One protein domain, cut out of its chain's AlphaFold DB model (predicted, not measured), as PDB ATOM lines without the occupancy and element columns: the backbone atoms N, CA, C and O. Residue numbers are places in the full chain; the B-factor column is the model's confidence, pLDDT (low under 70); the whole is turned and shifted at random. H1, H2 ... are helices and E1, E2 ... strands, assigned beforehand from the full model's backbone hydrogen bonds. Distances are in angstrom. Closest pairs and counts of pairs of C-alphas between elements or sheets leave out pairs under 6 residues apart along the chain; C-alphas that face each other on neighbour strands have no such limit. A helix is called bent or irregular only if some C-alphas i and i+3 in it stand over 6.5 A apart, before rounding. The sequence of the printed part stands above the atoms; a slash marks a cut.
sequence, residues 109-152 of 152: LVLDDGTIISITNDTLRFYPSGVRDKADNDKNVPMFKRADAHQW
ATOM      1  N   LEU A 109     169.301 222.007 178.066       91.06
ATOM      2  CA  LEU A 109     167.925 222.130 177.601       91.06
ATOM      3  C   LEU A 109     167.689 221.184 176.422       91.06
ATOM      4  O   LEU A 109     168.582 220.963 175.608       91.06
ATOM      5  N   VAL A 110     166.491 220.609 176.332       91.88
ATOM      6  CA  VAL A 110     166.121 219.675 175.260       91.88
ATOM      7  C   VAL A 110     164.783 220.086 174.657       91.88
ATOM      8  O   VAL A 110     163.813 220.289 175.387       91.88
ATOM      9  N   LEU A 111     164.736 220.218 173.334       91.38
ATOM     10  CA  LEU A 111     163.525 220.523 172.569       91.38
ATOM     11  C   LEU A 111     162.657 219.275 172.367       91.38
ATOM     12  O   LEU A 111     163.109 218.151 172.587       91.38
ATOM     13  N   ASP A 112     161.411 219.463 171.928       88.56
ATOM     14  CA  ASP A 112     160.458 218.357 171.735       88.56
ATOM     15  C   ASP A 112     160.918 217.341 170.672       88.56
ATOM     16  O   ASP A 112     160.590 216.159 170.757       88.56
ATOM     17  N   ASP A 113     161.712 217.783 169.693       86.62
ATOM     18  CA  ASP A 113     162.324 216.938 168.658       86.62
ATOM     19  C   ASP A 113     163.598 216.206 169.132       86.62
ATOM     20  O   ASP A 113     164.227 215.467 168.373       86.62
ATOM     21  N   GLY A 114     163.987 216.388 170.398       86.81
ATOM     22  CA  GLY A 114     165.190 215.810 170.990       86.81
ATOM     23  C   GLY A 114     166.471 216.607 170.739       86.81
ATOM     24  O   GLY A 114     167.531 216.171 171.197       86.81
ATOM     25  N   THR A 115     166.403 217.758 170.061       89.25
ATOM     26  CA  THR A 115     167.540 218.678 169.910       89.25
ATOM     27  C   THR A 115     168.017 219.146 171.275       89.25
ATOM     28  O   THR A 115     167.231 219.582 172.116       89.25
ATOM     29  N   ILE A 116     169.326 219.097 171.484       89.94
ATOM     30  CA  ILE A 116     169.966 219.486 172.735       89.94
ATOM     31  C   ILE A 116     170.529 220.893 172.581       89.94
ATOM     32  O   ILE A 116     171.179 221.206 171.585       89.94
ATOM     33  N   ILE A 117     170.311 221.732 173.584       89.38
ATOM     34  CA  ILE A 117     170.759 223.117 173.628       89.38
ATOM     35  C   ILE A 117     171.770 223.269 174.762       89.38
ATOM     36  O   ILE A 117     171.503 222.912 175.911       89.38
ATOM     37  N   SER A 118     172.919 223.852 174.430       85.88
ATOM     38  CA  SER A 118     173.948 224.263 175.385       85.88
ATOM     39  C   SER A 118     174.299 225.732 175.183       85.88
ATOM     40  O   SER A 118     174.170 226.262 174.078       85.88
ATOM     41  N   ILE A 119     174.798 226.377 176.233       80.06
ATOM     42  CA  ILE A 119     175.409 227.702 176.155       80.06
ATOM     43  C   ILE A 119     176.906 227.548 176.375       80.06
ATOM     44  O   ILE A 119     177.356 226.951 177.350       80.06
ATOM     45  N   THR A 120     177.702 228.121 175.480       74.88
ATOM     46  CA  THR A 120     179.149 228.233 175.668       74.88
ATOM     47  C   THR A 120     179.585 229.629 175.262       74.88
ATOM     48  O   THR A 120     179.344 230.018 174.121       74.88
ATOM     49  N   ASN A 121     180.252 230.362 176.161       72.31
ATOM     50  CA  ASN A 121     180.672 231.753 175.935       72.31
ATOM     51  C   ASN A 121     179.516 232.618 175.392       72.31
ATOM     52  O   ASN A 121     179.629 233.199 174.313       72.31
ATOM     53  N   ASP A 122     178.374 232.594 176.081       70.62
ATOM     54  CA  ASP A 122     177.160 233.359 175.748       70.62
ATOM     55  C   ASP A 122     176.549 233.061 174.366       70.62
ATOM     56  O   ASP A 122     175.690 233.788 173.873       70.62
ATOM     57  N   THR A 123     176.966 231.964 173.725       79.38
ATOM     58  CA  THR A 123     176.445 231.529 172.427       79.38
ATOM     59  C   THR A 123     175.651 230.238 172.585       79.38
ATOM     60  O   THR A 123     176.179 229.245 173.096       79.38
ATOM     61  N   LEU A 124     174.407 230.235 172.095       84.94
ATOM     62  CA  LEU A 124     173.605 229.017 171.985       84.94
ATOM     63  C   LEU A 124     174.196 228.075 170.934       84.94
ATOM     64  O   LEU A 124     174.498 228.474 169.807       84.94
ATOM     65  N   ARG A 125     174.319 226.805 171.308       85.88
ATOM     66  CA  ARG A 125     174.724 225.705 170.434       85.88
ATOM     67  C   ARG A 125     173.642 224.646 170.434       85.88
ATOM     68  O   ARG A 125     173.143 224.283 171.498       85.88
ATOM     69  N   PHE A 126     173.327 224.149 169.244       89.00
ATOM     70  CA  PHE A 126     172.325 223.117 169.038       89.00
ATOM     71  C   PHE A 126     173.013 221.842 168.577       89.00
ATOM     72  O   PHE A 126     173.861 221.875 167.682       89.00
ATOM     73  N   TYR A 127     172.642 220.731 169.195       88.62
ATOM     74  CA  TYR A 127     173.155 219.411 168.873       88.62
ATOM     75  C   TYR A 127     171.989 218.490 168.513       88.62
ATOM     76  O   TYR A 127     170.919 218.600 169.120       88.62
ATOM     77  N   PRO A 128     172.176 217.578 167.546       86.50
ATOM     78  CA  PRO A 128     171.136 216.640 167.150       86.50
ATOM     79  C   PRO A 128     170.768 215.695 168.299       86.50
ATOM     80  O   PRO A 128     171.502 215.547 169.279       86.50
ATOM     81  N   SER A 129     169.624 215.025 168.181       82.69
ATOM     82  CA  SER A 129     169.211 214.039 169.180       82.69
ATOM     83  C   SER A 129     170.235 212.892 169.311       82.69
ATOM     84  O   SER A 129     170.948 212.542 168.370       82.69
ATOM     85  N   GLY A 130     170.347 212.311 170.511       74.56
ATOM     86  CA  GLY A 130     171.180 211.122 170.751       74.56
ATOM     87  C   GLY A 130     172.675 211.366 171.003       74.56
ATOM     88  O   GLY A 130     173.411 210.403 171.207       74.56
ATOM     89  N   VAL A 131     173.142 212.619 171.054       73.62
ATOM     90  CA  VAL A 131     174.552 212.949 171.370       73.62
ATOM     91  C   VAL A 131     174.758 213.524 172.776       73.62
ATOM     92  O   VAL A 131     175.822 214.071 173.053       73.62
ATOM     93  N   ARG A 132     173.773 213.380 173.676       67.81
ATOM     94  CA  ARG A 132     173.761 213.991 175.023       67.81
ATOM     95  C   ARG A 132     175.049 213.744 175.809       67.81
ATOM     96  O   ARG A 132     175.703 214.701 176.200       67.81
ATOM     97  N   ASP A 133     175.467 212.485 175.914       62.62
ATOM     98  CA  ASP A 133     176.660 212.096 176.683       62.62
ATOM     99  C   ASP A 133     177.968 212.654 176.097       62.62
ATOM    100  O   ASP A 133     178.977 212.774 176.792       62.62
ATOM    101  N   LYS A 134     177.962 212.992 174.801       59.16
ATOM    102  CA  LYS A 134     179.114 213.563 174.098       59.16
ATOM    103  C   LYS A 134     179.095 215.091 174.127       59.16
ATOM    104  O   LYS A 134     180.158 215.693 174.213       59.16
ATOM    105  N   ALA A 135     177.918 215.717 174.073       58.53
ATOM    106  CA  ALA A 135     177.768 217.172 174.055       58.53
ATOM    107  C   ALA A 135     178.282 217.837 175.343       58.53
ATOM    108  O   ALA A 135     178.792 218.953 175.285       58.53
ATOM    109  N   ASP A 136     178.214 217.132 176.477       57.94
ATOM    110  CA  ASP A 136     178.727 217.620 177.764       57.94
ATOM    111  C   ASP A 136     180.267 217.676 177.831       57.94
ATOM    112  O   ASP A 136     180.817 218.451 178.611       57.94
ATOM    113  N   ASN A 137     180.986 216.881 177.025       56.19
ATOM    114  CA  ASN A 137     182.424 216.636 177.233       56.19
ATOM    115  C   ASN A 137     183.304 216.717 175.974       56.19
ATOM    116  O   ASN A 137     184.528 216.785 176.099       56.19
ATOM    117  N   ASP A 138     182.732 216.716 174.768       59.56
ATOM    118  CA  ASP A 138     183.488 216.643 173.516       59.56
ATOM    119  C   ASP A 138     183.150 217.810 172.575       59.56
ATOM    120  O   ASP A 138     182.037 217.960 172.073       59.56
ATOM    121  N   LYS A 139     184.157 218.646 172.294       59.00
ATOM    122  CA  LYS A 139     184.048 219.784 171.365       59.00
ATOM    123  C   LYS A 139     183.923 219.356 169.899       59.00
ATOM    124  O   LYS A 139     183.683 220.214 169.054       59.00
ATOM    125  N   ASN A 140     184.104 218.070 169.596       67.81
ATOM    126  CA  ASN A 140     184.009 217.520 168.246       67.81
ATOM    127  C   ASN A 140     182.615 216.979 167.908       67.81
ATOM    128  O   ASN A 140     182.423 216.429 166.823       67.81
ATOM    129  N   VAL A 141     181.639 217.107 168.813       74.06
ATOM    130  CA  VAL A 141     180.260 216.718 168.509       74.06
ATOM    131  C   VAL A 141     179.705 217.641 167.425       74.06
ATOM    132  O   VAL A 141     179.815 218.863 167.559       74.06
ATOM    133  N   PRO A 142     179.095 217.087 166.360       77.00
ATOM    134  CA  PRO A 142     178.458 217.900 165.343       77.00
ATOM    135  C   PRO A 142     177.401 218.815 165.960       77.00
ATOM    136  O   PRO A 142     176.521 218.364 166.693       77.00
ATOM    137  N   MET A 143     177.514 220.103 165.659       82.44
ATOM    138  CA  MET A 143     176.599 221.143 166.114       82.44
ATOM    139  C   MET A 143     176.095 221.937 164.916       82.44
ATOM    140  O   MET A 143     176.793 222.061 163.907       82.44
ATOM    141  N   PHE A 144     174.907 222.515 165.048       80.94
ATOM    142  CA  PHE A 144     174.298 223.349 164.021       80.94
ATOM    143  C   PHE A 144     173.800 224.675 164.601       80.94
ATOM    144  O   PHE A 144     173.606 224.834 165.809       80.94
ATOM    145  N   LYS A 145     173.614 225.662 163.721       81.19
ATOM    146  CA  LYS A 145     172.851 226.874 164.038       81.19
ATOM    147  C   LYS A 145     171.379 226.585 163.811       81.19
ATOM    148  O   LYS A 145     171.050 225.875 162.868       81.19
ATOM    149  N   ARG A 146     170.484 227.198 164.589       79.94
ATOM    150  CA  ARG A 146     169.039 226.939 164.480       79.94
ATOM    151  C   ARG A 146     168.489 227.059 163.047       79.94
ATOM    152  O   ARG A 146     167.687 226.225 162.648       79.94
ATOM    153  N   ALA A 147     168.969 228.025 162.261       79.19
ATOM    154  CA  ALA A 147     168.569 228.213 160.861       79.19
ATOM    155  C   ALA A 147     168.859 226.995 159.951       79.19
ATOM    156  O   ALA A 147     168.133 226.750 158.988       79.19
ATOM    157  N   ASP A 148     169.874 226.199 160.288       80.44
ATOM    158  CA  ASP A 148     170.329 225.048 159.504       80.44
ATOM    159  C   ASP A 148     169.754 223.718 160.021       80.44
ATOM    160  O   ASP A 148     170.120 222.654 159.530       80.44
ATOM    161  N   ALA A 149     168.831 223.756 160.993       77.56
ATOM    162  CA  ALA A 149     168.270 222.559 161.629       77.56
ATOM    163  C   ALA A 149     167.604 221.589 160.637       77.56
ATOM    164  O   ALA A 149     167.630 220.391 160.850       77.56
ATOM    165  N   HIS A 150     167.051 222.096 159.531       76.19
ATOM    166  CA  HIS A 150     166.411 221.292 158.482       76.19
ATOM    167  C   HIS A 150     167.375 220.367 157.711       76.19
ATOM    168  O   HIS A 150     166.926 219.553 156.908       76.19
ATOM    169  N   GLN A 151     168.688 220.531 157.892       73.00
ATOM    170  CA  GLN A 151     169.729 219.720 157.248       73.00
ATOM    171  C   GLN A 151     170.161 218.516 158.099       73.00
ATOM    172  O   GLN A 151     171.066 217.784 157.691       73.00
ATOM    173  N   TRP A 152     169.544 218.337 159.269       69.62
ATOM    174  CA  TRP A 152     169.868 217.340 160.290       69.62
ATOM    175  C   TRP A 152     168.632 216.519 160.651       69.62
ATOM    176  O   TRP A 152     168.826 215.334 161.000       69.62
TER     177      TRP A 152
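Overview. This is residues 109 to 152 of the 152 residues of an uncharacterized protein of marine sediment metagenome (UniProt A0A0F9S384). A two-stranded hairpin, E1 and E2, makes the core of this small rounded domain; the first residues, 109 and 110, fold back beside the beginning of E1, and the short helix H1 lies near the end of the hairpin where E1 begins and E2 ends. A loop then runs back past E2 to a second short helix, H2, on the side of E2 away from E1. The printed part has 44 residues, with two named strands and two named helices in the order E1, E2, H1, H2; the sheet has the order E1 - E2 and is antiparallel. The class is mixed, helices and strands, though helices hold 10 and strands 10 of the 44 residues, under half. The whole is compact, with a radius of gyration of the C-alphas of 9.7 A and spans of 24 by 22 by 18 A.

Arrangement. Start at Leu 109: residues 109 to 110 pair, antiparallel, with residues 116 to 117 of E1, which is residues 116 to 120. Across a tight link E1 makes a hairpin with E2, residues 123 to 127; the two are antiparallel, with 150 degrees between their directions. Look for N 118 and O 125, 3.0 A apart, and N 125 and O 118, 2.8 A apart, both within hydrogen-bond range. Next comes H1, residues 132 to 135; its closest C-alphas to E1 are those of Arg 132 and Ile 116, 7.1 A apart, and to E2 those of Ala 135 and Tyr 127, 7.3 A apart. Further on is H2, residues 146 to 151, whose closest C-alphas to E2 are those of Arg 146 and Phe 126, 6.8 A apart. H2 is apart from both E1 and H1. H2 has 0 of 2 O i to N i+4 pairs within hydrogen-bond range, but 2 of 3 O i to N i+3 pairs; H1 is too short for an O i to N i+4 pair, and its one O i to N i+3 pair is within range.

Along the chain. Find C-alpha 116 at (169.966, 219.486, 172.735); from there E1 runs 13.0 A to C-alpha 120. E2 runs 13.0 A from C-alpha 123 to C-alpha 127 at (173.155, 219.411, 168.873). H1 spans 5.2 A from C-alpha 132 to C-alpha 135. H2 spans 10.2 A from C-alpha 146 to C-alpha 151 at (169.729, 219.720, 157.248); it is irregular, with C-alphas 147 and 150 7.6 A apart.

Size, cuts and confidence. The two C-alphas farthest apart are those of Asn 137 and His 150, at 25.1 A. The printed part has no cut, and it ends at Trp 152, the chain's last residue. The links from E1 to E2 and from E2 to H1 are tight, and the one from H1 to H2, with 10 residues, is short. The mean pLDDT of the printed part is 77.6; look at residues 132 to 140 and residue 152 for values under 70.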